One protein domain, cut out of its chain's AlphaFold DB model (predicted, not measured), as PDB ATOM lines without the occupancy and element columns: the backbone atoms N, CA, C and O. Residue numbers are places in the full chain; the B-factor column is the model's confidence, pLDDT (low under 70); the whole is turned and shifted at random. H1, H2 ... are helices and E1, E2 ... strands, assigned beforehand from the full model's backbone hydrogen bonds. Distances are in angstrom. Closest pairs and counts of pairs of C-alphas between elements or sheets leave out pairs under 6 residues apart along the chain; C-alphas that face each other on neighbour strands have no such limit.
ATOM      1  N   ILE A 159     122.277 155.473 118.375       51.22
ATOM      2  CA  ILE A 159     122.691 154.590 117.275       51.22
ATOM      3  C   ILE A 159     124.166 154.273 117.461       51.22
ATOM      4  O   ILE A 159     124.951 155.185 117.685       51.22
ATOM      5  N   MET A 160     124.530 152.993 117.365       46.50
ATOM      6  CA  MET A 160     125.916 152.537 117.409       46.50
ATOM      7  C   MET A 160     126.301 151.930 116.061       46.50
ATOM      8  O   MET A 160     125.664 150.970 115.617       46.50
ATOM      9  N   PHE A 161     127.328 152.482 115.423       54.31
ATOM     10  CA  PHE A 161     127.974 151.888 114.254       54.31
ATOM     11  C   PHE A 161     129.278 151.235 114.696       54.31
ATOM     12  O   PHE A 161     130.103 151.899 115.310       54.31
ATOM     13  N   ASP A 162     129.445 149.951 114.394       48.06
ATOM     14  CA  ASP A 162     130.682 149.208 114.637       48.06
ATOM     15  C   ASP A 162     131.241 148.754 113.290       48.06
ATOM     16  O   ASP A 162     130.539 148.083 112.527       48.06
ATOM     17  N   SER A 163     132.483 149.144 112.990       45.59
ATOM     18  CA  SER A 163     133.224 148.665 111.818       45.59
ATOM     19  C   SER A 163     132.530 148.931 110.462       45.59
ATOM     20  O   SER A 163     132.711 148.177 109.503       45.59
ATOM     21  N   PHE A 164     131.726 150.002 110.360       49.38
ATOM     22  CA  PHE A 164     130.948 150.363 109.166       49.38
ATOM     23  C   PHE A 164     130.960 151.873 108.886       49.38
ATOM     24  O   PHE A 164     130.639 152.666 109.768       49.38
ATOM     25  N   GLU A 165     131.228 152.252 107.632       50.59
ATOM     26  CA  GLU A 165     131.194 153.646 107.168       50.59
ATOM     27  C   GLU A 165     129.759 154.189 107.149       50.59
ATOM     28  O   GLU A 165     128.897 153.723 106.395       50.59
ATOM     29  N   TRP A 166     129.477 155.201 107.968       53.50
ATOM     30  CA  TRP A 166     128.171 155.847 107.942       53.50
ATOM     31  C   TRP A 166     127.974 156.666 106.666       53.50
ATOM     32  O   TRP A 166     128.807 157.479 106.287       53.50
ATOM     33  N   ASN A 167     126.824 156.459 106.016       53.03
ATOM     34  CA  ASN A 167     126.428 157.202 104.829       53.03
ATOM     35  C   ASN A 167     125.111 157.974 105.078       53.03
ATOM     36  O   ASN A 167     124.026 157.375 105.064       53.03
ATOM     37  N   PRO A 168     125.164 159.300 105.253       48.75
ATOM     38  CA  PRO A 168     124.011 160.143 105.596       48.75
ATOM     39  C   PRO A 168     122.999 160.231 104.444       48.75
ATOM     40  O   PRO A 168     121.810 160.483 104.647       48.75
ATOM     41  N   VAL A 169     123.444 159.969 103.208       47.91
ATOM     42  CA  VAL A 169     122.586 159.966 102.018       47.91
ATOM     43  C   VAL A 169     121.590 158.805 102.089       47.91
ATOM     44  O   VAL A 169     120.459 158.930 101.613       47.91
ATOM     45  N   ILE A 170     121.990 157.691 102.710       41.97
ATOM     46  CA  ILE A 170     121.176 156.477 102.867       41.97
ATOM     47  C   ILE A 170     120.352 156.528 104.160       41.97
ATOM     48  O   ILE A 170     119.204 156.077 104.179       41.97
ATOM     49  N   PHE A 171     120.910 157.092 105.231       49.53
ATOM     50  CA  PHE A 171     120.293 157.114 106.551       49.53
ATOM     51  C   PHE A 171     119.945 158.537 106.990       49.53
ATOM     52  O   PHE A 171     120.811 159.285 107.426       49.53
ATOM     53  N   ARG A 172     118.656 158.893 106.934       54.00
ATOM     54  CA  ARG A 172     118.168 160.186 107.433       54.00
ATOM     55  C   ARG A 172     117.550 160.032 108.810       54.00
ATOM     56  O   ARG A 172     116.448 159.496 108.941       54.00
ATOM     57  N   PHE A 173     118.252 160.526 109.822       64.12
ATOM     58  CA  PHE A 173     117.786 160.541 111.202       64.12
ATOM     59  C   PHE A 173     117.647 161.984 111.697       64.12
ATOM     60  O   PHE A 173     118.411 162.451 112.530       64.12
ATOM     61  N   ASN A 174     116.639 162.690 111.188       65.38
ATOM     62  CA  ASN A 174     116.457 164.123 111.455       65.38
ATOM     63  C   ASN A 174     116.251 164.465 112.945       65.38
ATOM     64  O   ASN A 174     116.449 165.608 113.330       65.38
ATOM     65  N   HIS A 175     115.853 163.479 113.756       71.25
ATOM     66  CA  HIS A 175     115.631 163.608 115.201       71.25
ATOM     67  C   HIS A 175     116.638 162.791 116.024       71.25
ATOM     68  O   HIS A 175     116.340 162.338 117.134       71.25
ATOM     69  N   LEU A 176     117.810 162.492 115.453       73.31
ATOM     70  CA  LEU A 176     118.830 161.722 116.152       73.31
ATOM     71  C   LEU A 176     119.445 162.562 117.262       73.31
ATOM     72  O   LEU A 176     120.277 163.415 116.997       73.31
ATOM     73  N   GLY A 177     119.058 162.289 118.504       80.06
ATOM     74  CA  GLY A 177     119.624 162.975 119.661       80.06
ATOM     75  C   GLY A 177     121.010 162.468 120.061       80.06
ATOM     76  O   GLY A 177     121.778 163.229 120.649       80.06
ATOM     77  N   THR A 178     121.343 161.201 119.785       81.44
ATOM     78  CA  THR A 178     122.609 160.590 120.214       81.44
ATOM     79  C   THR A 178     123.181 159.635 119.170       81.44
ATOM     80  O   THR A 178     122.499 158.754 118.648       81.44
ATOM     81  N   LEU A 179     124.470 159.778 118.888       80.69
ATOM     82  CA  LEU A 179     125.180 158.976 117.901       80.69
ATOM     83  C   LEU A 179     126.483 158.463 118.495       80.69
ATOM     84  O   LEU A 179     127.212 159.210 119.141       80.69
ATOM     85  N   ARG A 180     126.759 157.176 118.289       79.31
ATOM     86  CA  ARG A 180     127.967 156.503 118.751       79.31
ATOM     87  C   ARG A 180     128.645 155.786 117.590       79.31
ATOM     88  O   ARG A 180     128.013 155.007 116.877       79.31
ATOM     89  N   PHE A 181     129.936 156.017 117.438       76.62
ATOM     90  CA  PHE A 181     130.794 155.309 116.498       76.62
ATOM     91  C   PHE A 181     131.808 154.464 117.259       76.62
ATOM     92  O   PHE A 181     132.346 154.902 118.276       76.62
ATOM     93  N   HIS A 182     132.049 153.255 116.761       77.00
ATOM     94  CA  HIS A 182     133.037 152.331 117.285       77.00
ATOM     95  C   HIS A 182     133.890 151.750 116.155       77.00
ATOM     96  O   HIS A 182     133.345 151.269 115.158       77.00
ATOM     97  N   ASN A 183     135.214 151.772 116.330       70.56
ATOM     98  CA  ASN A 183     136.179 151.080 115.474       70.56
ATOM     99  C   ASN A 183     135.944 151.325 113.970       70.56
ATOM    100  O   ASN A 183     135.838 150.389 113.174       70.56
ATOM    101  N   THR A 184     135.748 152.586 113.576       69.94
ATOM    102  CA  THR A 184     135.356 152.932 112.204       69.94
ATOM    103  C   THR A 184     135.863 154.300 111.754       69.94
ATOM    104  O   THR A 184     136.381 155.078 112.553       69.94
ATOM    105  N   ILE A 185     135.705 154.584 110.461       73.25
ATOM    106  CA  ILE A 185     135.997 155.884 109.860       73.25
ATOM    107  C   ILE A 185     134.695 156.686 109.812       73.25
ATOM    108  O   ILE A 185     133.687 156.234 109.262       73.25
ATOM    109  N   VAL A 186     134.721 157.877 110.394       75.31
ATOM    110  CA  VAL A 186     133.594 158.805 110.446       75.31
ATOM    111  C   VAL A 186     133.752 159.835 109.339       75.31
ATOM    112  O   VAL A 186     134.689 160.633 109.365       75.31
ATOM    113  N   ASP A 187     132.817 159.831 108.387       74.50
ATOM    114  CA  ASP A 187     132.654 160.940 107.450       74.50
ATOM    115  C   ASP A 187     132.095 162.144 108.216       74.50
ATOM    116  O   ASP A 187     130.982 162.116 108.744       74.50
ATOM    117  N   THR A 188     132.889 163.193 108.331       75.50
ATOM    118  CA  THR A 188     132.556 164.396 109.094       75.50
ATOM    119  C   THR A 188     131.578 165.296 108.348       75.50
ATOM    120  O   THR A 188     130.752 165.943 108.984       75.50
ATOM    121  N   VAL A 189     131.593 165.282 107.009       74.50
ATOM    122  CA  VAL A 189     130.626 166.024 106.179       74.50
ATOM    123  C   VAL A 189     129.226 165.468 106.405       74.50
ATOM    124  O   VAL A 189     128.231 166.184 106.372       74.50
ATOM    125  N   ALA A 190     129.137 164.171 106.688       70.69
ATOM    126  CA  ALA A 190     127.876 163.544 107.006       70.69
ATOM    127  C   ALA A 190     127.249 164.065 108.304       70.69
ATOM    128  O   ALA A 190     126.020 164.138 108.384       70.69
ATOM    129  N   LEU A 191     128.066 164.444 109.297       76.75
ATOM    130  CA  LEU A 191     127.608 164.921 110.608       76.75
ATOM    131  C   LEU A 191     126.777 166.207 110.496       76.75
ATOM    132  O   LEU A 191     125.848 166.384 111.284       76.75
ATOM    133  N   GLU A 192     127.033 167.030 109.473       76.62
ATOM    134  CA  GLU A 192     126.297 168.271 109.184       76.62
ATOM    135  C   GLU A 192     124.790 168.028 108.938       76.62
ATOM    136  O   GLU A 192     123.954 168.907 109.150       76.62
ATOM    137  N   GLU A 193     124.401 166.810 108.546       73.94
ATOM    138  CA  GLU A 193     123.004 166.433 108.277       73.94
ATOM    139  C   GLU A 193     122.223 166.018 109.545       73.94
ATOM    140  O   GLU A 193     121.095 165.518 109.454       73.94
ATOM    141  N   LEU A 194     122.794 166.213 110.742       79.69
ATOM    142  CA  LEU A 194     122.196 165.841 112.032       79.69
ATOM    143  C   LEU A 194     121.912 167.070 112.921       79.69
ATOM    144  O   LEU A 194     122.532 167.246 113.972       79.69
ATOM    145  N   PRO A 195     120.922 167.911 112.565       80.56
ATOM    146  CA  PRO A 195     120.693 169.201 113.222       80.56
ATOM    147  C   PRO A 195     120.229 169.094 114.681       80.56
ATOM    148  O   PRO A 195     120.333 170.066 115.425       80.56
ATOM    149  N   GLU A 196     119.699 167.939 115.097       85.00
ATOM    150  CA  GLU A 196     119.213 167.683 116.460       85.00
ATOM    151  C   GLU A 196     120.185 166.826 117.296       85.00
ATOM    152  O   GLU A 196     119.833 166.397 118.398       85.00
ATOM    153  N   LEU A 197     121.408 166.573 116.807       86.25
ATOM    154  CA  LEU A 197     122.387 165.765 117.531       86.25
ATOM    155  C   LEU A 197     122.892 166.496 118.772       86.25
ATOM    156  O   LEU A 197     123.589 167.499 118.675       86.25
ATOM    157  N   THR A 198     122.563 165.956 119.944       91.38
ATOM    158  CA  THR A 198     122.963 166.527 121.242       91.38
ATOM    159  C   THR A 198     124.148 165.809 121.873       91.38
ATOM    160  O   THR A 198     124.870 166.412 122.668       91.38
ATOM    161  N   THR A 199     124.357 164.534 121.533       89.44
ATOM    162  CA  THR A 199     125.446 163.710 122.067       89.44
ATOM    163  C   THR A 199     126.146 162.951 120.947       89.44
ATOM    164  O   THR A 199     125.501 162.193 120.223       89.44
ATOM    165  N   LEU A 200     127.462 163.102 120.851       89.81
ATOM    166  CA  LEU A 200     128.315 162.332 119.952       89.81
ATOM    167  C   LEU A 200     129.343 161.553 120.773       89.81
ATOM    168  O   LEU A 200     130.022 162.126 121.622       89.81
ATOM    169  N   VAL A 201     129.452 160.253 120.513       87.38
ATOM    170  CA  VAL A 201     130.449 159.368 121.122       87.38
ATOM    171  C   VAL A 201     131.306 158.756 120.023       87.38
ATOM    172  O   VAL A 201     130.774 158.144 119.099       87.38
ATOM    173  N   LEU A 202     132.621 158.884 120.137       85.88
ATOM    174  CA  LEU A 202     133.598 158.304 119.223       85.88
ATOM    175  C   LEU A 202     134.505 157.372 120.012       85.88
ATOM    176  O   LEU A 202     135.155 157.807 120.957       85.88
ATOM    177  N   GLN A 203     134.554 156.101 119.637       83.75
ATOM    178  CA  GLN A 203     135.406 155.116 120.287       83.75
ATOM    179  C   GLN A 203     136.281 154.409 119.257       83.75
ATOM    180  O   GLN A 203     135.765 153.713 118.388       83.75
ATOM    181  N   ASP A 204     137.597 154.570 119.361       77.25
ATOM    182  CA  ASP A 204     138.586 153.976 118.454       77.25
ATOM    183  C   ASP A 204     138.290 154.293 116.979       77.25
ATOM    184  O   ASP A 204     138.364 153.429 116.109       77.25
ATOM    185  N   CYS A 205     137.883 155.532 116.708       77.25
ATOM    186  CA  CYS A 205     137.497 155.983 115.375       77.25
ATOM    187  C   CYS A 205     138.578 156.850 114.727       77.25
ATOM    188  O   CYS A 205     139.372 157.487 115.411       77.25
ATOM    189  N   GLU A 206     138.539 156.921 113.401       77.38
ATOM    190  CA  GLU A 206     139.254 157.915 112.593       77.38
ATOM    191  C   GLU A 206     138.224 158.865 111.969       77.38
ATOM    192  O   GLU A 206     137.081 158.470 111.740       77.38
ATOM    193  N   CYS A 207     138.583 160.124 111.713       76.81
ATOM    194  CA  CYS A 207     137.670 161.114 111.129       76.81
ATOM    195  C   CYS A 207     138.186 161.589 109.773       76.81
ATOM    196  O   CYS A 207     139.368 161.890 109.624       76.81
ATOM    197  N   TRP A 208     137.290 161.673 108.790       69.94
ATOM    198  CA  TRP A 208     137.620 162.076 107.430       69.94
ATOM    199  C   TRP A 208     136.550 163.010 106.841       69.94
ATOM    200  O   TRP A 208     135.370 162.697 106.956       69.94
ATOM    201  N   PRO A 209     136.921 164.093 106.131       65.88
ATOM    202  CA  PRO A 209     138.273 164.637 106.008       65.88
ATOM    203  C   PRO A 209     138.862 165.124 107.339       65.88
ATOM    204  O   PRO A 209     138.183 165.754 108.138       65.88
ATOM    205  N   GLU A 210     140.158 164.879 107.548       65.44
ATOM    206  CA  GLU A 210     140.897 165.256 108.771       65.44
ATOM    207  C   GLU A 210     140.874 166.770 109.069       65.44
ATOM    208  O   GLU A 210     141.109 167.192 110.196       65.44
ATOM    209  N   SER A 211     140.607 167.599 108.055       61.66
ATOM    210  CA  SER A 211     140.670 169.063 108.129       61.66
ATOM    211  C   SER A 211     139.313 169.764 108.205       61.66
ATOM    212  O   SER A 211     139.264 170.995 108.157       61.66
ATOM    213  N   SER A 212     138.208 169.022 108.277       68.19
ATOM    214  CA  SER A 212     136.888 169.629 108.447       68.19
ATOM    215  C   SER A 212     136.570 169.825 109.922       68.19
ATOM    216  O   SER A 212     136.486 168.856 110.679       68.19
ATOM    217  N   THR A 213     136.289 171.065 110.287       80.88
ATOM    218  CA  THR A 213     135.579 171.386 111.519       80.88
ATOM    219  C   THR A 213     134.137 170.886 111.418       80.88
ATOM    220  O   THR A 213     133.477 171.116 110.407       80.88
ATOM    221  N   TRP A 214     133.649 170.197 112.445       83.31
ATOM    222  CA  TRP A 214     132.289 169.670 112.500       83.31
ATOM    223  C   TRP A 214     131.283 170.797 112.725       83.31
ATOM    224  O   TRP A 214     131.374 171.521 113.717       83.31
ATOM    225  N   ASP A 215     130.286 170.903 111.847       81.38
ATOM    226  CA  ASP A 215     129.126 171.770 112.066       81.38
ATOM    227  C   ASP A 215     128.023 170.982 112.784       81.38
ATOM    228  O   ASP A 215     127.228 170.264 112.176       81.38
ATOM    229  N   LEU A 216     128.019 171.069 114.116       86.75
ATOM    230  CA  LEU A 216     127.069 170.376 114.985       86.75
ATOM    231  C   LEU A 216     126.380 171.376 115.931       86.75
ATOM    232  O   LEU A 216     126.709 171.446 117.119       86.75
ATOM    233  N   PRO A 217     125.390 172.147 115.442       83.94
ATOM    234  CA  PRO A 217     124.859 173.321 116.144       83.94
ATOM    235  C   PRO A 217     124.118 172.996 117.448       83.94
ATOM    236  O   PRO A 217     123.956 173.869 118.297       83.94
ATOM    237  N   SER A 218     123.656 171.753 117.608       88.81
ATOM    238  CA  SER A 218     122.926 171.293 118.797       88.81
ATOM    239  C   SER A 218     123.774 170.436 119.741       88.81
ATOM    240  O   SER A 218     123.241 169.937 120.738       88.81
ATOM    241  N   LEU A 219     125.064 170.232 119.449       91.94
ATOM    242  CA  LEU A 219     125.908 169.327 120.223       91.94
ATOM    243  C   LEU A 219     126.175 169.890 121.615       91.94
ATOM    244  O   LEU A 219     126.805 170.926 121.777       91.94
ATOM    245  N   GLN A 220     125.747 169.150 122.632       94.19
ATOM    246  CA  GLN A 220     125.947 169.508 124.035       94.19
ATOM    247  C   GLN A 220     126.975 168.610 124.715       94.19
ATOM    248  O   GLN A 220     127.535 168.985 125.744       94.19
ATOM    249  N   THR A 221     127.182 167.395 124.208       93.94
ATOM    250  CA  THR A 221     128.056 166.393 124.822       93.94
ATOM    251  C   THR A 221     128.902 165.706 123.769       93.94
ATOM    252  O   THR A 221     128.365 165.127 122.825       93.94
ATOM    253  N   LEU A 222     130.214 165.735 123.974       93.62
ATOM    254  CA  LEU A 222     131.173 164.988 123.179       93.62
ATOM    255  C   LEU A 222     131.926 164.018 124.081       93.62
ATOM    256  O   LEU A 222     132.487 164.421 125.103       93.62
ATOM    257  N   GLU A 223     131.970 162.759 123.669       91.50
ATOM    258  CA  GLU A 223     132.798 161.743 124.301       91.50
ATOM    259  C   GLU A 223     133.730 161.118 123.264       91.50
ATOM    260  O   GLU A 223     133.281 160.631 122.230       91.50
ATOM    261  N   VAL A 224     135.031 161.139 123.536       88.94
ATOM    262  CA  VAL A 224     136.066 160.609 122.650       88.94
ATOM    263  C   VAL A 224     136.930 159.634 123.431       88.94
ATOM    264  O   VAL A 224     137.477 159.970 124.481       88.94
ATOM    265  N   PHE A 225     137.041 158.420 122.909       84.56
ATOM    266  CA  PHE A 225     137.776 157.309 123.490       84.56
ATOM    267  C   PHE A 225     138.712 156.718 122.432       84.56
ATOM    268  O   PHE A 225     138.269 156.423 121.324       84.56
ATOM    269  N   GLY A 226     139.981 156.492 122.764       75.50
ATOM    270  CA  GLY A 226     140.917 155.770 121.894       75.50
ATOM    271  C   GLY A 226     141.845 156.674 121.080       75.50
ATOM    272  O   GLY A 226     142.211 157.748 121.536       75.50
ATOM    273  N   LYS A 227     142.245 156.213 119.884       66.88
ATOM    274  CA  LYS A 227     143.411 156.668 119.081       66.88
ATOM    275  C   LYS A 227     143.390 158.105 118.517       66.88
ATOM    276  O   LYS A 227     144.057 158.374 117.519       66.88
ATOM    277  N   PHE A 228     142.648 159.031 119.106       73.62
ATOM    278  CA  PHE A 228     142.713 160.427 118.688       73.62
ATOM    279  C   PHE A 228     144.012 161.051 119.204       73.62
ATOM    280  O   PHE A 228     144.256 161.078 120.410       73.62
ATOM    281  N   GLU A 229     144.843 161.559 118.289       72.62
ATOM    282  CA  GLU A 229     145.996 162.382 118.666       72.62
ATOM    283  C   GLU A 229     145.488 163.670 119.318       72.62
ATOM    284  O   GLU A 229     145.791 163.910 120.478       72.62
ATOM    285  N   THR A 230     144.599 164.401 118.639       72.56
ATOM    286  CA  THR A 230     143.890 165.581 119.154       72.56
ATOM    287  C   THR A 230     142.445 165.625 118.639       72.56
ATOM    288  O   THR A 230     142.094 164.948 117.670       72.56
ATOM    289  N   ILE A 231     141.600 166.436 119.280       76.88
ATOM    290  CA  ILE A 231     140.239 166.761 118.824       76.88
ATOM    291  C   ILE A 231     140.065 168.237 118.443       76.88
ATOM    292  O   ILE A 231     139.005 168.616 117.952       76.88
ATOM    293  N   GLU A 232     141.084 169.072 118.657       74.50
ATOM    294  CA  GLU A 232     141.034 170.506 118.361       74.50
ATOM    295  C   GLU A 232     140.649 170.831 116.905       74.50
ATOM    296  O   GLU A 232     139.739 171.633 116.713       74.50
ATOM    297  N   PRO A 233     141.235 170.206 115.858       74.06
ATOM    298  CA  PRO A 233     140.883 170.560 114.479       74.06
ATOM    299  C   PRO A 233     139.448 170.163 114.104       74.06
ATOM    300  O   PRO A 233     138.913 170.633 113.099       74.06
ATOM    301  N   LEU A 234     138.829 169.294 114.904       78.56
ATOM    302  CA  LEU A 234     137.542 168.683 114.615       78.56
ATOM    303  C   LEU A 234     136.371 169.532 115.116       78.56
ATOM    304  O   LEU A 234     135.288 169.439 114.554       78.56
ATOM    305  N   ILE A 235     136.553 170.374 116.138       82.69
ATOM    306  CA  ILE A 235     135.477 171.192 116.716       82.69
ATOM    307  C   ILE A 235     135.936 172.633 116.891       82.69
ATOM    308  O   ILE A 235     136.957 172.905 117.515       82.69
ATOM    309  N   ASP A 236     135.106 173.570 116.438       85.00
ATOM    310  CA  ASP A 236     135.242 174.971 116.818       85.00
ATOM    311  C   ASP A 236     134.682 175.171 118.233       85.00
ATOM    312  O   ASP A 236     133.477 175.342 118.452       85.00
ATOM    313  N   PHE A 237     135.583 175.115 119.215       85.19
ATOM    314  CA  PHE A 237     135.249 175.304 120.622       85.19
ATOM    315  C   PHE A 237     134.781 176.725 120.950       85.19
ATOM    316  O   PHE A 237     134.131 176.895 121.981       85.19
ATOM    317  N   GLU A 238     135.049 177.726 120.110       83.88
ATOM    318  CA  GLU A 238     134.583 179.092 120.357       83.88
ATOM    319  C   GLU A 238     133.101 179.257 120.002       83.88
ATOM    320  O   GLU A 238     132.373 179.962 120.709       83.88
ATOM    321  N   SER A 239     132.645 178.608 118.923       81.56
ATOM    322  CA  SER A 239     131.276 178.759 118.411       81.56
ATOM    323  C   SER A 239     130.301 177.659 118.840       81.56
ATOM    324  O   SER A 239     129.094 177.908 118.887       81.56
ATOM    325  N   THR A 240     130.789 176.469 119.199       84.38
ATOM    326  CA  THR A 240     129.933 175.329 119.574       84.38
ATOM    327  C   THR A 240     129.391 175.464 121.003       84.38
ATOM    328  O   THR A 240     130.149 175.693 121.945       84.38
ATOM    329  N   GLU A 241     128.091 175.239 121.230       88.94
ATOM    330  CA  GLU A 241     127.491 175.210 122.579       88.94
ATOM    331  C   GLU A 241     127.737 173.878 123.323       88.94
ATOM    332  O   GLU A 241     126.815 173.196 123.776       88.94
ATOM    333  N   LEU A 242     129.006 173.513 123.497       92.06
ATOM    334  CA  LEU A 242     129.395 172.271 124.154       92.06
ATOM    335  C   LEU A 242     129.339 172.411 125.682       92.06
ATOM    336  O   LEU A 242     130.037 173.238 126.257       92.06
ATOM    337  N   GLN A 243     128.552 171.575 126.364       95.38
ATOM    338  CA  GLN A 243     128.419 171.599 127.828       95.38
ATOM    339  C   GLN A 243     129.329 170.592 128.530       95.38
ATOM    340  O   GLN A 243     129.775 170.846 129.653       95.38
ATOM    341  N   ARG A 244     129.571 169.435 127.905       96.06
ATOM    342  CA  ARG A 244     130.331 168.331 128.496       96.06
ATOM    343  C   ARG A 244     131.326 167.755 127.500       96.06
ATOM    344  O   ARG A 244     130.953 167.444 126.369       96.06
ATOM    345  N   LEU A 245     132.556 167.567 127.964       93.94
ATOM    346  CA  LEU A 245     133.650 166.992 127.194       93.94
ATOM    347  C   LEU A 245     134.282 165.834 127.966       93.94
ATOM    348  O   LEU A 245     134.749 166.017 129.094       93.94
ATOM    349  N   TYR A 246     134.305 164.653 127.354       93.12
ATOM    350  CA  TYR A 246     134.945 163.459 127.901       93.12
ATOM    351  C   TYR A 246     136.038 163.000 126.943       93.12
ATOM    352  O   TYR A 246     135.748 162.637 125.808       93.12
ATOM    353  N   LEU A 247     137.284 163.022 127.407       90.88
ATOM    354  CA  LEU A 247     138.471 162.635 126.654       90.88
ATOM    355  C   LEU A 247     139.104 161.429 127.330       90.88
ATOM    356  O   LEU A 247     139.421 161.476 128.520       90.88
ATOM    357  N   ASN A 248     139.291 160.348 126.588       87.94
ATOM    358  CA  ASN A 248     139.897 159.134 127.102       87.94
ATOM    359  C   ASN A 248     140.930 158.596 126.107       87.94
ATOM    360  O   ASN A 248     140.601 158.332 124.954       87.94
ATOM    361  N   HIS A 249     142.163 158.415 126.578       80.12
ATOM    362  CA  HIS A 249     143.329 157.959 125.812       80.12
ATOM    363  C   HIS A 249     143.777 158.919 124.687       80.12
ATOM    364  O   HIS A 249     144.317 158.473 123.682       80.12
ATOM    365  N   ILE A 250     143.593 160.233 124.868       75.94
ATOM    366  CA  ILE A 250     144.121 161.253 123.943       75.94
ATOM    367  C   ILE A 250     145.605 161.499 124.221       75.94
ATOM    368  O   ILE A 250     146.002 161.600 125.384       75.94
ATOM    369  N   VAL A 251     146.405 161.580 123.155       66.31
ATOM    370  CA  VAL A 251     147.874 161.628 123.234       66.31
ATOM    371  C   VAL A 251     148.423 163.060 123.226       66.31
ATOM    372  O   VAL A 251     149.367 163.338 123.964       66.31
ATOM    373  N   ASP A 252     147.839 163.976 122.448       72.25
ATOM    374  CA  ASP A 252     148.299 165.366 122.339       72.25
ATOM    375  C   ASP A 252     147.639 166.267 123.391       72.25
ATOM    376  O   ASP A 252     146.535 166.797 123.226       72.25
ATOM    377  N   VAL A 253     148.361 166.440 124.492       73.50
ATOM    378  CA  VAL A 253     147.978 167.284 125.623       73.50
ATOM    379  C   VAL A 253     148.159 168.777 125.315       73.50
ATOM    380  O   VAL A 253     147.407 169.594 125.849       73.50
ATOM    381  N   ASP A 254     149.086 169.145 124.421       72.25
ATOM    382  CA  ASP A 254     149.386 170.547 124.096       72.25
ATOM    383  C   ASP A 254     148.172 171.221 123.439       72.25
ATOM    384  O   ASP A 254     147.842 172.374 123.743       72.25
ATOM    385  N   SER A 255     147.438 170.472 122.611       73.88
ATOM    386  CA  SER A 255     146.197 170.934 121.973       73.88
ATOM    387  C   SER A 255     145.078 171.308 122.961       73.88
ATOM    388  O   SER A 255     144.179 172.086 122.634       73.88
ATOM    389  N   LEU A 256     145.134 170.831 124.214       79.81
ATOM    390  CA  LEU A 256     144.137 171.175 125.236       79.81
ATOM    391  C   LEU A 256     144.191 172.652 125.641       79.81
ATOM    392  O   LEU A 256     143.182 173.192 126.100       79.81
ATOM    393  N   SER A 257     145.339 173.312 125.457       77.06
ATOM    394  CA  SER A 257     145.514 174.743 125.750       77.06
ATOM    395  C   SER A 257     144.616 175.645 124.894       77.06
ATOM    396  O   SER A 257     144.280 176.755 125.309       77.06
ATOM    397  N   ASN A 258     144.152 175.137 123.750       74.62
ATOM    398  CA  ASN A 258     143.288 175.854 122.815       74.62
ATOM    399  C   ASN A 258     141.786 175.632 123.078       74.62
ATOM    400  O   ASN A 258     140.945 176.260 122.432       74.62
ATOM    401  N   ILE A 259     141.410 174.786 124.047       82.94
ATOM    402  CA  ILE A 259     140.001 174.526 124.383       82.94
ATOM    403  C   ILE A 259     139.441 175.693 125.208       82.94
ATOM    404  O   ILE A 259     139.374 175.658 126.438       82.94
ATOM    405  N   ASN A 260     138.988 176.737 124.515       82.06
ATOM    406  CA  ASN A 260     138.288 177.867 125.114       82.06
ATOM    407  C   ASN A 260     136.812 177.873 124.702       82.06
ATOM    408  O   ASN A 260     136.447 178.386 123.649       82.06
ATOM    409  N   ASN A 261     135.955 177.322 125.562       87.56
ATOM    410  CA  ASN A 261     134.517 177.263 125.322       87.56
ATOM    411  C   ASN A 261     133.738 177.848 126.507       87.56
ATOM    412  O   ASN A 261     133.819 177.361 127.639       87.56
ATOM    413  N   SER A 262     132.956 178.897 126.242       90.38
ATOM    414  CA  SER A 262     132.221 179.615 127.291       90.38
ATOM    415  C   SER A 262     131.018 178.842 127.856       90.38
ATOM    416  O   SER A 262     130.592 179.126 128.980       90.38
ATOM    417  N   SER A 263     130.519 177.850 127.121       93.12
ATOM    418  CA  SER A 263     129.405 176.974 127.499       93.12
ATOM    419  C   SER A 263     129.865 175.690 128.192       93.12
ATOM    420  O   SER A 263     129.035 175.008 128.794       93.12
ATOM    421  N   LEU A 264     131.167 175.380 128.173       94.56
ATOM    422  CA  LEU A 264     131.723 174.152 128.735       94.56
ATOM    423  C   LEU A 264     131.656 174.157 130.264       94.56
ATOM    424  O   LEU A 264     132.265 174.987 130.943       94.56
ATOM    425  N   LEU A 265     130.893 173.211 130.814       96.44
ATOM    426  CA  LEU A 265     130.613 173.089 132.246       96.44
ATOM    427  C   LEU A 265     131.370 171.932 132.889       96.44
ATOM    428  O   LEU A 265     131.780 172.054 134.048       96.44
ATOM    429  N   GLU A 266     131.543 170.825 132.172       96.88
ATOM    430  CA  GLU A 266     132.197 169.625 132.692       96.88
ATOM    431  C   GLU A 266     133.271 169.110 131.739       96.88
ATOM    432  O   GLU A 266     133.027 168.953 130.543       96.88
ATOM    433  N   VAL A 267     134.440 168.808 132.302       94.75
ATOM    434  CA  VAL A 267     135.564 168.197 131.591       94.75
ATOM    435  C   VAL A 267     136.015 166.954 132.347       94.75
ATOM    436  O   VAL A 267     136.320 167.004 133.541       94.75
ATOM    437  N   PHE A 268     136.059 165.828 131.647       93.81
ATOM    438  CA  PHE A 268     136.659 164.594 132.125       93.81
ATOM    439  C   PHE A 268     137.793 164.208 131.186       93.81
ATOM    440  O   PHE A 268     137.580 164.089 129.985       93.81
ATOM    441  N   MET A 269     138.983 164.006 131.737       91.56
ATOM    442  CA  MET A 269     140.168 163.607 130.988       91.56
ATOM    443  C   MET A 269     140.764 162.366 131.636       91.56
ATOM    444  O   MET A 269     140.983 162.343 132.845       91.56
ATOM    445  N   CYS A 270     141.002 161.333 130.842       89.50
ATOM    446  CA  CYS A 270     141.618 160.090 131.271       89.50
ATOM    447  C   CYS A 270     142.790 159.768 130.344       89.50
ATOM    448  O   CYS A 270     142.610 159.370 129.196       89.50
ATOM    449  N   PHE A 271     143.997 159.951 130.862       85.06
ATOM    450  CA  PHE A 271     145.261 159.713 130.188       85.06
ATOM    451  C   PHE A 271     145.826 158.368 130.661       85.06
ATOM    452  O   PHE A 271     146.621 158.299 131.599       85.06
ATOM    453  N   LYS A 272     145.362 157.282 130.044       74.19
ATOM    454  CA  LYS A 272     145.958 155.945 130.176       74.19
ATOM    455  C   LYS A 272     146.591 155.616 128.837       74.19
ATOM    456  O   LYS A 272     145.941 155.074 127.949       74.19
ATOM    457  N   ILE A 273     147.802 156.120 128.652       65.12
ATOM    458  CA  ILE A 273     148.568 155.921 127.427       65.12
ATOM    459  C   ILE A 273     149.462 154.715 127.676       65.12
ATOM    460  O   ILE A 273     150.181 154.683 128.673       65.12
ATOM    461  N   ASP A 274     149.424 153.740 126.769       58.72
ATOM    462  CA  ASP A 274     150.329 152.598 126.798       58.72
ATOM    463  C   ASP A 274     151.781 153.121 126.770       58.72
ATOM    464  O   ASP A 274     152.260 153.572 125.730       58.72
ATOM    465  N   ALA A 275     152.460 153.046 127.923       54.81
ATOM    466  CA  ALA A 275     153.834 153.469 128.231       54.81
ATOM    467  C   ALA A 275     154.005 154.851 128.896       54.81
ATOM    468  O   ALA A 275     153.965 155.875 128.230       54.81
ATOM    469  N   TYR A 276     154.373 154.829 130.189       63.72
ATOM    470  CA  TYR A 276     155.301 155.715 130.935       63.72
ATOM    471  C   TYR A 276     155.319 157.232 130.637       63.72
ATOM    472  O   TYR A 276     156.322 157.895 130.921       63.72
ATOM    473  N   HIS A 277     154.264 157.798 130.059       74.31
ATOM    474  CA  HIS A 277     154.245 159.182 129.612       74.31
ATOM    475  C   HIS A 277     153.854 160.098 130.773       74.31
ATOM    476  O   HIS A 277     152.804 159.931 131.390       74.31
ATOM    477  N   LEU A 278     154.696 161.092 131.061       80.75
ATOM    478  CA  LEU A 278     154.340 162.184 131.964       80.75
ATOM    479  C   LEU A 278     153.324 163.081 131.252       80.75
ATOM    480  O   LEU A 278     153.648 163.665 130.222       80.75
ATOM    481  N   VAL A 279     152.109 163.191 131.774       86.56
ATOM    482  CA  VAL A 279     151.103 164.118 131.239       86.56
ATOM    483  C   VAL A 279     151.446 165.528 131.715       86.56
ATOM    484  O   VAL A 279     151.397 165.790 132.915       86.56
ATOM    485  N   ASP A 280     151.797 166.426 130.798       88.38
ATOM    486  CA  ASP A 280     152.144 167.816 131.115       88.38
ATOM    487  C   ASP A 280     150.942 168.744 130.890       88.38
ATOM    488  O   ASP A 280     150.565 169.043 129.762       88.38
ATOM    489  N   LEU A 281     150.313 169.182 131.979       89.69
ATOM    490  CA  LEU A 281     149.207 170.137 131.989       89.69
ATOM    491  C   LEU A 281     149.716 171.512 132.425       89.69
ATOM    492  O   LEU A 281     149.383 171.994 133.517       89.69
ATOM    493  N   THR A 282     150.540 172.121 131.577       90.62
ATOM    494  CA  THR A 282     151.091 173.458 131.806       90.62
ATOM    495  C   THR A 282     150.249 174.545 131.128       90.62
ATOM    496  O   THR A 282     149.838 174.405 129.980       90.62
ATOM    497  N   ASP A 283     149.989 175.634 131.855       90.94
ATOM    498  CA  ASP A 283     149.348 176.866 131.372       90.94
ATOM    499  C   ASP A 283     147.941 176.672 130.766       90.94
ATOM    500  O   ASP A 283     147.512 177.395 129.865       90.94
ATOM    501  N   LEU A 284     147.181 175.707 131.293       91.19
ATOM    502  CA  LEU A 284     145.795 175.469 130.886       91.19
ATOM    503  C   LEU A 284     144.821 176.387 131.634       91.19
ATOM    504  O   LEU A 284     144.874 176.504 132.858       91.19
ATOM    505  N   CYS A 285     143.854 176.966 130.917       91.81
ATOM    506  CA  CYS A 285     142.816 177.813 131.505       91.81
ATOM    507  C   CYS A 285     141.418 177.369 131.065       91.81
ATOM    508  O   CYS A 285     141.029 177.538 129.912       91.81
ATOM    509  N   PHE A 286     140.614 176.872 132.009       92.38
ATOM    510  CA  PHE A 286     139.216 176.520 131.756       92.38
ATOM    511  C   PHE A 286     138.287 177.544 132.407       92.38
ATOM    512  O   PHE A 286     137.848 177.391 133.552       92.38
ATOM    513  N   GLN A 287     137.969 178.612 131.668       91.50
ATOM    514  CA  GLN A 287     137.252 179.756 132.233       91.50
ATOM    515  C   GLN A 287     135.845 179.418 132.727       91.50
ATOM    516  O   GLN A 287     135.460 179.899 133.789       91.50
ATOM    517  N   SER A 288     135.067 178.618 131.998       93.94
ATOM    518  CA  SER A 288     133.652 178.370 132.330       93.94
ATOM    519  C   SER A 288     133.398 177.126 133.175       93.94
ATOM    520  O   SER A 288     132.383 177.068 133.886       93.94
ATOM    521  N   VAL A 289     134.340 176.182 133.155       95.69
ATOM    522  CA  VAL A 289     134.184 174.839 133.718       95.69
ATOM    523  C   VAL A 289     133.832 174.898 135.203       95.69
ATOM    524  O   VAL A 289     134.430 175.626 135.994       95.69
ATOM    525  N   LYS A 290     132.816 174.120 135.584       96.81
ATOM    526  CA  LYS A 290     132.350 173.935 136.965       96.81
ATOM    527  C   LYS A 290     132.918 172.677 137.591       96.81
ATOM    528  O   LYS A 290     133.123 172.656 138.805       96.81
ATOM    529  N   LYS A 291     133.151 171.646 136.786       97.31
ATOM    530  CA  LYS A 291     133.642 170.354 137.245       97.31
ATOM    531  C   LYS A 291     134.719 169.844 136.311       97.31
ATOM    532  O   LYS A 291     134.488 169.712 135.115       97.31
ATOM    533  N   ILE A 292     135.864 169.514 136.884       95.50
ATOM    534  CA  ILE A 292     136.975 168.921 136.157       95.50
ATOM    535  C   ILE A 292     137.450 167.666 136.880       95.50
ATOM    536  O   ILE A 292     137.615 167.640 138.104       95.50
ATOM    537  N   ARG A 293     137.634 166.597 136.112       95.31
ATOM    538  CA  ARG A 293     138.206 165.349 136.598       95.31
ATOM    539  C   ARG A 293     139.310 164.897 135.666       95.31
ATOM    540  O   ARG A 293     139.114 164.855 134.458       95.31
ATOM    541  N   ILE A 294     140.437 164.548 136.264       92.81
ATOM    542  CA  ILE A 294     141.641 164.118 135.571       92.81
ATOM    543  C   ILE A 294     142.038 162.763 136.138       92.81
ATOM    544  O   ILE A 294     142.137 162.598 137.356       92.81
ATOM    545  N   GLU A 295     142.245 161.795 135.261       90.50
ATOM    546  CA  GLU A 295     142.859 160.512 135.569       90.50
ATOM    547  C   GLU A 295     144.138 160.387 134.751       90.50
ATOM    548  O   GLU A 295     144.113 160.636 133.550       90.50
ATOM    549  N   ALA A 296     145.247 160.035 135.390       87.75
ATOM    550  CA  ALA A 296     146.532 159.857 134.720       87.75
ATOM    551  C   ALA A 296     147.376 158.804 135.448       87.75
ATOM    552  O   ALA A 296     147.125 158.492 136.614       87.75
ATOM    553  N   GLU A 297     148.385 158.262 134.774       85.25
ATOM    554  CA  GLU A 297     149.404 157.431 135.429       85.25
ATOM    555  C   GLU A 297     150.481 158.279 136.108       85.25
ATOM    556  O   GLU A 297     150.838 158.009 137.253       85.25
ATOM    557  N   SER A 298     150.958 159.319 135.420       85.44
ATOM    558  CA  SER A 298     151.888 160.317 135.947       85.44
ATOM    559  C   SER A 298     151.568 161.696 135.376       85.44
ATOM    560  O   SER A 298     151.118 161.804 134.233       85.44
ATOM    561  N   ILE A 299     151.761 162.749 136.176       88.12
ATOM    562  CA  ILE A 299     151.296 164.095 135.828       88.12
ATOM    563  C   ILE A 299     152.201 165.219 136.339       88.12
ATOM    564  O   ILE A 299     152.679 165.203 137.475       88.12
ATOM    565  N   LEU A 300     152.355 166.249 135.515       90.62
ATOM    566  CA  LEU A 300     152.856 167.568 135.875       90.62
ATOM    567  C   LEU A 300     151.713 168.565 135.671       90.62
ATOM    568  O   LEU A 300     151.161 168.654 134.583       90.62
ATOM    569  N   ILE A 301     151.339 169.309 136.712       91.81
ATOM    570  CA  ILE A 301     150.377 170.412 136.605       91.81
ATOM    571  C   ILE A 301     151.074 171.706 137.009       91.81
ATOM    572  O   ILE A 301     151.548 171.830 138.142       91.81
ATOM    573  N   SER A 302     151.084 172.687 136.111       92.38
ATOM    574  CA  SER A 302     151.650 174.013 136.365       92.38
ATOM    575  C   SER A 302     150.784 175.090 135.718       92.38
ATOM    576  O   SER A 302     150.366 174.949 134.581       92.38
ATOM    577  N   GLY A 303     150.487 176.175 136.432       92.06
ATOM    578  CA  GLY A 303     149.706 177.285 135.874       92.06
ATOM    579  C   GLY A 303     148.261 176.925 135.502       92.06
ATOM    580  O   GLY A 303     147.689 177.551 134.617       92.06
ATOM    581  N   LEU A 304     147.653 175.926 136.153       93.81
ATOM    582  CA  LEU A 304     146.277 175.524 135.852       93.81
ATOM    583  C   LEU A 304     145.271 176.531 136.433       93.81
ATOM    584  O   LEU A 304     145.107 176.636 137.653       93.81
ATOM    585  N   GLU A 305     144.545 177.233 135.568       94.81
ATOM    586  CA  GLU A 305     143.552 178.240 135.941       94.81
ATOM    587  C   GLU A 305     142.114 177.713 135.823       94.81
ATOM    588  O   GLU A 305     141.614 177.373 134.750       94.81
ATOM    589  N   LEU A 306     141.407 177.700 136.954       95.12
ATOM    590  CA  LEU A 306     140.038 177.208 137.102       95.12
ATOM    591  C   LEU A 306     139.163 178.237 137.850       95.12
ATOM    592  O   LEU A 306     138.611 177.945 138.919       95.12
ATOM    593  N   PRO A 307     138.986 179.462 137.313       94.62
ATOM    594  CA  PRO A 307     138.372 180.592 138.027       94.62
ATOM    595  C   PRO A 307     136.915 180.351 138.453       94.62
ATOM    596  O   PRO A 307     136.382 181.049 139.325       94.62
ATOM    597  N   ASN A 308     136.246 179.388 137.821       95.38
ATOM    598  CA  ASN A 308     134.840 179.072 138.033       95.38
ATOM    599  C   ASN A 308     134.567 177.634 138.489       95.38
ATOM    600  O   ASN A 308     133.393 177.317 138.733       95.38
ATOM    601  N   ALA A 309     135.605 176.807 138.643       96.38
ATOM    602  CA  ALA A 309     135.439 175.422 139.051       96.38
ATOM    603  C   ALA A 309     134.963 175.333 140.501       96.38
ATOM    604  O   ALA A 309     135.462 176.024 141.387       96.38
ATOM    605  N   LYS A 310     133.989 174.455 140.724       96.12
ATOM    606  CA  LYS A 310     133.473 174.049 142.034       96.12
ATOM    607  C   LYS A 310     134.007 172.680 142.436       96.12
ATOM    608  O   LYS A 310     134.176 172.427 143.623       96.12
ATOM    609  N   GLU A 311     134.288 171.809 141.472       96.31
ATOM    610  CA  GLU A 311     134.798 170.462 141.721       96.31
ATOM    611  C   GLU A 311     136.050 170.198 140.880       96.31
ATOM    612  O   GLU A 311     136.016 170.338 139.659       96.31
ATOM    613  N   PHE A 312     137.133 169.792 141.539       95.19
ATOM    614  CA  PHE A 312     138.364 169.314 140.919       95.19
ATOM    615  C   PHE A 312     138.723 167.972 141.550       95.19
ATOM    616  O   PHE A 312     138.848 167.863 142.775       95.19
ATOM    617  N   SER A 313     138.889 166.946 140.723       94.31
ATOM    618  CA  SER A 313     139.375 165.647 141.179       94.31
ATOM    619  C   SER A 313     140.501 165.139 140.297       94.31
ATOM    620  O   SER A 313     140.310 165.003 139.092       94.31
ATOM    621  N   LEU A 314     141.622 164.788 140.915       92.75
ATOM    622  CA  LEU A 314     142.756 164.135 140.280       92.75
ATOM    623  C   LEU A 314     142.860 162.701 140.806       92.75
ATOM    624  O   LEU A 314     142.844 162.483 142.017       92.75
ATOM    625  N   SER A 315     142.946 161.723 139.913       90.56
ATOM    626  CA  SER A 315     143.183 160.323 140.256       90.56
ATOM    627  C   SER A 315     144.439 159.840 139.553       90.56
ATOM    628  O   SER A 315     144.489 159.807 138.328       90.56
ATOM    629  N   LEU A 316     145.434 159.448 140.336       87.44
ATOM    630  CA  LEU A 316     146.657 158.833 139.859       87.44
ATOM    631  C   LEU A 316     146.565 157.327 140.075       87.44
ATOM    632  O   LEU A 316     146.421 156.856 141.207       87.44
ATOM    633  N   CYS A 317     146.610 156.583 138.976       77.44
ATOM    634  CA  CYS A 317     146.484 155.129 138.957       77.44
ATOM    635  C   CYS A 317     147.797 154.515 138.453       77.44
ATOM    636  O   CYS A 317     147.837 154.063 137.312       77.44
ATOM    637  N   PRO A 318     148.876 154.516 139.259       66.19
ATOM    638  CA  PRO A 318     150.131 153.915 138.836       66.19
ATOM    639  C   PRO A 318     149.935 152.406 138.651       66.19
ATOM    640  O   PRO A 318     149.423 151.735 139.551       66.19
ATOM    641  N   GLU A 319     150.343 151.856 137.508       64.12
ATOM    642  CA  GLU A 319     150.410 150.404 137.352       64.12
ATOM    643  C   GLU A 319     151.383 149.812 138.389       64.12
ATOM    644  O   GLU A 319     152.477 150.337 138.609       64.12
ATOM    645  N   GLU A 320     151.001 148.695 139.024       54.62
ATOM    646  CA  GLU A 320     151.722 148.057 140.147       54.62
ATOM    647  C   GLU A 320     153.190 147.684 139.841       54.62
ATOM    648  O   GLU A 320     153.952 147.342 140.746       54.62
ATOM    649  N   HIS A 321     153.605 147.761 138.575       52.03
ATOM    650  CA  HIS A 321     154.932 147.391 138.082       52.03
ATOM    651  C   HIS A 321     155.775 148.593 137.635       52.03
ATOM    652  O   HIS A 321     156.811 148.408 136.996       52.03
ATOM    653  N   CYS A 322     155.367 149.815 137.979       49.47
ATOM    654  CA  CYS A 322     156.032 151.034 137.542       49.47
ATOM    655  C   CYS A 322     157.030 151.540 138.609       49.47
ATOM    656  O   CYS A 322     156.616 152.108 139.624       49.47
ATOM    657  N   PRO A 323     158.359 151.361 138.441       46.94
ATOM    658  CA  PRO A 323     159.343 152.034 139.279       46.94
ATOM    659  C   PRO A 323     159.380 153.509 138.856       46.94
ATOM    660  O   PRO A 323     160.142 153.882 137.964       46.94
ATOM    661  N   SER A 324     158.516 154.344 139.436       49.47
ATOM    662  CA  SER A 324     158.363 155.754 139.062       49.47
ATOM    663  C   SER A 324     159.709 156.493 139.089       49.47
ATOM    664  O   SER A 324     160.274 156.767 140.149       49.47
ATOM    665  N   LYS A 325     160.234 156.814 137.900       52.28
ATOM    666  CA  LYS A 325     161.190 157.913 137.689       52.28
ATOM    667  C   LYS A 325     160.493 159.208 137.265       52.28
ATOM    668  O   LYS A 325     161.151 160.240 137.244       52.28
ATOM    669  N   ALA A 326     159.215 159.147 136.887       56.69
ATOM    670  CA  ALA A 326     158.423 160.333 136.608       56.69
ATOM    671  C   ALA A 326     157.980 160.937 137.945       56.69
ATOM    672  O   ALA A 326     157.407 160.255 138.794       56.69
ATOM    673  N   THR A 327     158.376 162.184 138.158       74.81
ATOM    674  CA  THR A 327     158.218 162.917 139.406       74.81
ATOM    675  C   THR A 327     156.926 163.707 139.312       74.81
ATOM    676  O   THR A 327     156.922 164.810 138.761       74.81
ATOM    677  N   ASP A 328     155.824 163.122 139.781       85.19
ATOM    678  CA  ASP A 328     154.536 163.810 139.764       85.19
ATOM    679  C   ASP A 328     154.660 165.148 140.505       85.19
ATOM    680  O   ASP A 328     155.234 165.225 141.600       85.19
ATOM    681  N   ALA A 329     154.127 166.215 139.916       86.50
ATOM    682  CA  ALA A 329     154.303 167.565 140.438       86.50
ATOM    683  C   ALA A 329     153.040 168.411 140.261       86.50
ATOM    684  O   ALA A 329     152.420 168.433 139.200       86.50
ATOM    685  N   LEU A 330     152.681 169.135 141.321       89.19
ATOM    686  CA  LEU A 330     151.613 170.130 141.345       89.19
ATOM    687  C   LEU A 330     152.244 171.470 141.714       89.19
ATOM    688  O   LEU A 330     152.483 171.741 142.887       89.19
ATOM    689  N   ILE A 331     152.565 172.286 140.721       89.44
ATOM    690  CA  ILE A 331     153.359 173.504 140.919       89.44
ATOM    691  C   ILE A 331     152.472 174.727 141.116       89.44
ATOM    692  O   ILE A 331     152.794 175.577 141.933       89.44
ATOM    693  N   SER A 332     151.378 174.851 140.362       90.69
ATOM    694  CA  SER A 332     150.440 175.959 140.545       90.69
ATOM    695  C   SER A 332     149.057 175.611 140.013       90.69
ATOM    696  O   SER A 332     148.908 175.142 138.882       90.69
ATOM    697  N   ILE A 333     148.044 175.843 140.850       93.38
ATOM    698  CA  ILE A 333     146.627 175.696 140.511       93.38
ATOM    699  C   ILE A 333     145.878 176.877 141.122       93.38
ATOM    700  O   ILE A 333     145.907 177.059 142.337       93.38
ATOM    701  N   THR A 334     145.161 177.638 140.301       94.56
ATOM    702  CA  THR A 334     144.327 178.761 140.747       94.56
ATOM    703  C   THR A 334     142.855 178.402 140.594       94.56
ATOM    704  O   THR A 334     142.311 178.425 139.491       94.56
ATOM    705  N   ALA A 335     142.179 178.080 141.698       94.62
ATOM    706  CA  ALA A 335     140.772 177.672 141.695       94.62
ATOM    707  C   ALA A 335     139.985 178.337 142.844       94.62
ATOM    708  O   ALA A 335     139.523 177.664 143.768       94.62
ATOM    709  N   PRO A 336     139.761 179.664 142.804       94.19
ATOM    710  CA  PRO A 336     139.252 180.450 143.937       94.19
ATOM    711  C   PRO A 336     137.790 180.170 144.320       94.19
ATOM    712  O   PRO A 336     137.315 180.662 145.342       94.19
ATOM    713  N   LYS A 337     137.038 179.425 143.501       94.81
ATOM    714  CA  LYS A 337     135.627 179.068 143.758       94.81
ATOM    715  C   LYS A 337     135.430 177.594 144.084       94.81
ATOM    716  O   LYS A 337     134.289 177.133 144.139       94.81
ATOM    717  N   LEU A 338     136.525 176.871 144.288       94.75
ATOM    718  CA  LEU A 338     136.470 175.443 144.503       94.75
ATOM    719  C   LEU A 338     135.704 175.129 145.795       94.75
ATOM    720  O   LEU A 338     135.904 175.754 146.838       94.75
ATOM    721  N   GLU A 339     134.839 174.124 145.727       92.75
ATOM    722  CA  GLU A 339     134.061 173.585 146.847       92.75
ATOM    723  C   GLU A 339     134.484 172.139 147.171       92.75
ATOM    724  O   GLU A 339     134.348 171.693 148.309       92.75
ATOM    725  N   LYS A 340     134.999 171.401 146.175       91.50
ATOM    726  CA  LYS A 340     135.503 170.028 146.310       91.50
ATOM    727  C   LYS A 340     136.829 169.856 145.574       91.50
ATOM    728  O   LYS A 340     136.937 170.170 144.394       91.50
ATOM    729  N   PHE A 341     137.819 169.335 146.289       90.88
ATOM    730  CA  PHE A 341     139.180 169.080 145.825       90.88
ATOM    731  C   PHE A 341     139.534 167.703 146.334       90.88
ATOM    732  O   PHE A 341     139.537 167.467 147.547       90.88
ATOM    733  N   ALA A 342     139.773 166.789 145.411       89.50
ATOM    734  CA  ALA A 342     140.140 165.433 145.746       89.50
ATOM    735  C   ALA A 342     141.355 165.028 144.926       89.50
ATOM    736  O   ALA A 342     141.393 165.235 143.718       89.50
ATOM    737  N   ILE A 343     142.334 164.441 145.599       88.94
ATOM    738  CA  ILE A 343     143.467 163.790 144.962       88.94
ATOM    739  C   ILE A 343     143.480 162.356 145.479       88.94
ATOM    740  O   ILE A 343     143.445 162.137 146.694       88.94
ATOM    741  N   PHE A 344     143.486 161.394 144.566       84.94
ATOM    742  CA  PHE A 344     143.508 159.968 144.863       84.94
ATOM    743  C   PHE A 344     144.762 159.353 144.252       84.94
ATOM    744  O   PHE A 344     144.986 159.515 143.062       84.94
ATOM    745  N   GLY A 345     145.549 158.630 145.049       78.12
ATOM    746  CA  GLY A 345     146.775 157.988 144.570       78.12
ATOM    747  C   GLY A 345     147.923 158.959 144.257       78.12
ATOM    748  O   GLY A 345     147.790 160.173 144.414       78.12
ATOM    749  N   GLY A 346     149.057 158.383 143.843       74.00
ATOM    750  CA  GLY A 346     150.283 159.094 143.465       74.00
ATOM    751  C   GLY A 346     151.187 159.519 144.626       74.00
ATOM    752  O   GLY A 346     150.792 159.529 145.796       74.00
ATOM    753  N   VAL A 347     152.430 159.859 144.284       74.88
ATOM    754  CA  VAL A 347     153.425 160.436 145.198       74.88
ATOM    755  C   VAL A 347     153.985 161.683 144.529       74.88
ATOM    756  O   VAL A 347     154.756 161.585 143.584       74.88
ATOM    757  N   PHE A 348     153.592 162.850 145.030       80.88
ATOM    758  CA  PHE A 348     154.060 164.124 144.492       80.88
ATOM    759  C   PHE A 348     155.405 164.498 145.103       80.88
ATOM    760  O   PHE A 348     155.535 164.550 146.330       80.88
ATOM    761  N   GLU A 349     156.383 164.806 144.256       79.56
ATOM    762  CA  GLU A 349     157.657 165.363 144.717       79.56
ATOM    763  C   GLU A 349     157.519 166.839 145.090       79.56
ATOM    764  O   GLU A 349     158.143 167.305 146.045       79.56
ATOM    765  N   VAL A 350     156.671 167.560 144.353       81.50
ATOM    766  CA  VAL A 350     156.456 168.999 144.505       81.50
ATOM    767  C   VAL A 350     154.962 169.284 144.595       81.50
ATOM    768  O   VAL A 350     154.183 168.836 143.754       81.50
ATOM    769  N   VAL A 351     154.569 170.030 145.630       83.62
ATOM    770  CA  VAL A 351     153.220 170.589 145.797       83.62
ATOM    771  C   VAL A 351     153.361 172.034 146.266       83.62
ATOM    772  O   VAL A 351     153.629 172.282 147.444       83.62
ATOM    773  N   GLU A 352     153.206 172.979 145.345       84.50
ATOM    774  CA  GLU A 352     153.463 174.410 145.542       84.50
ATOM    775  C   GLU A 352     152.314 175.258 144.967       84.50
ATOM    776  O   GLU A 352     151.475 174.751 144.230       84.50
ATOM    777  N   ASP A 353     152.209 176.517 145.412       82.75
ATOM    778  CA  ASP A 353     151.329 177.573 144.873       82.75
ATOM    779  C   ASP A 353     149.903 177.153 144.445       82.75
ATOM    780  O   ASP A 353     149.372 177.571 143.412       82.75
ATOM    781  N   ILE A 354     149.250 176.342 145.286       85.06
ATOM    782  CA  ILE A 354     147.849 175.934 145.129       85.06
ATOM    783  C   ILE A 354     146.931 176.973 145.794       85.06
ATOM    784  O   ILE A 354     146.724 176.948 147.011       85.06
ATOM    785  N   ASP A 355     146.361 177.877 144.994       85.00
ATOM    786  CA  ASP A 355     145.370 178.867 145.427       85.00
ATOM    787  C   ASP A 355     143.951 178.280 145.362       85.00
ATOM    788  O   ASP A 355     143.218 178.398 144.374       85.00
ATOM    789  N   ILE A 356     143.573 177.600 146.446       81.94
ATOM    790  CA  ILE A 356     142.228 177.062 146.683       81.94
ATOM    791  C   ILE A 356     141.629 177.682 147.953       81.94
ATOM    792  O   ILE A 356     142.369 178.003 148.890       81.94
TER     793      ILE A 356
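Overview. This is residues 159 to 356 of the 370 residues of an uncharacterized protein of Cyberlindnera jadinii (strain ATCC 18201 / CBS 1600 / BCRC 20928 / JCM 3617 / NBRC 0987 / NRRL Y-1542) (UniProt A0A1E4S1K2). Little of this is regular structure, 79 of 198 printed residues being in named elements, yet the chain winds in stacked turns, a solenoid. Nine parallel strands, E1 E2 E4 E6 E7 E8 E10 E12 E14, make one long curved wall; opposite lie loops, helices H1 (after E3) and H2 (after E7), and parallel sheets E3 E5 and E9 E11 E13 E15. Mostly strand and compact, with radius of gyration of the C-alphas 17.8 A, it spans 56 by 37 by 25 A.

Along the chain. Find C-alpha 159 at (122.691, 154.590, 117.275), where E1, residues 159 to 162, begins. E7, residues 244 to 248, runs 13.3 A; H2 is residues 254 to 258; E8, residues 266 to 271, runs 16.6 A. E15, residues 348 to 351, ends at (153.220, 170.589, 145.797). Other elements are passed over.

Arrangement. Look at parallel neighbours E7 and E8: N 247 and O 268, 2.8 A apart, are within hydrogen-bond range. With H2 between them they form a strand-helix-strand unit, its crossover right-handed. H2 has 0 of 1 O i to N i+4 pairs within range, but 2 of 2 O i to N i+3.

Size, cuts and confidence. The farthest C-alphas, Ile 170 and Glu 352, are 56.4 A apart. The printed part has no cut; residues 226 to 243 form a long link. Low-confidence residues include 159 to 174.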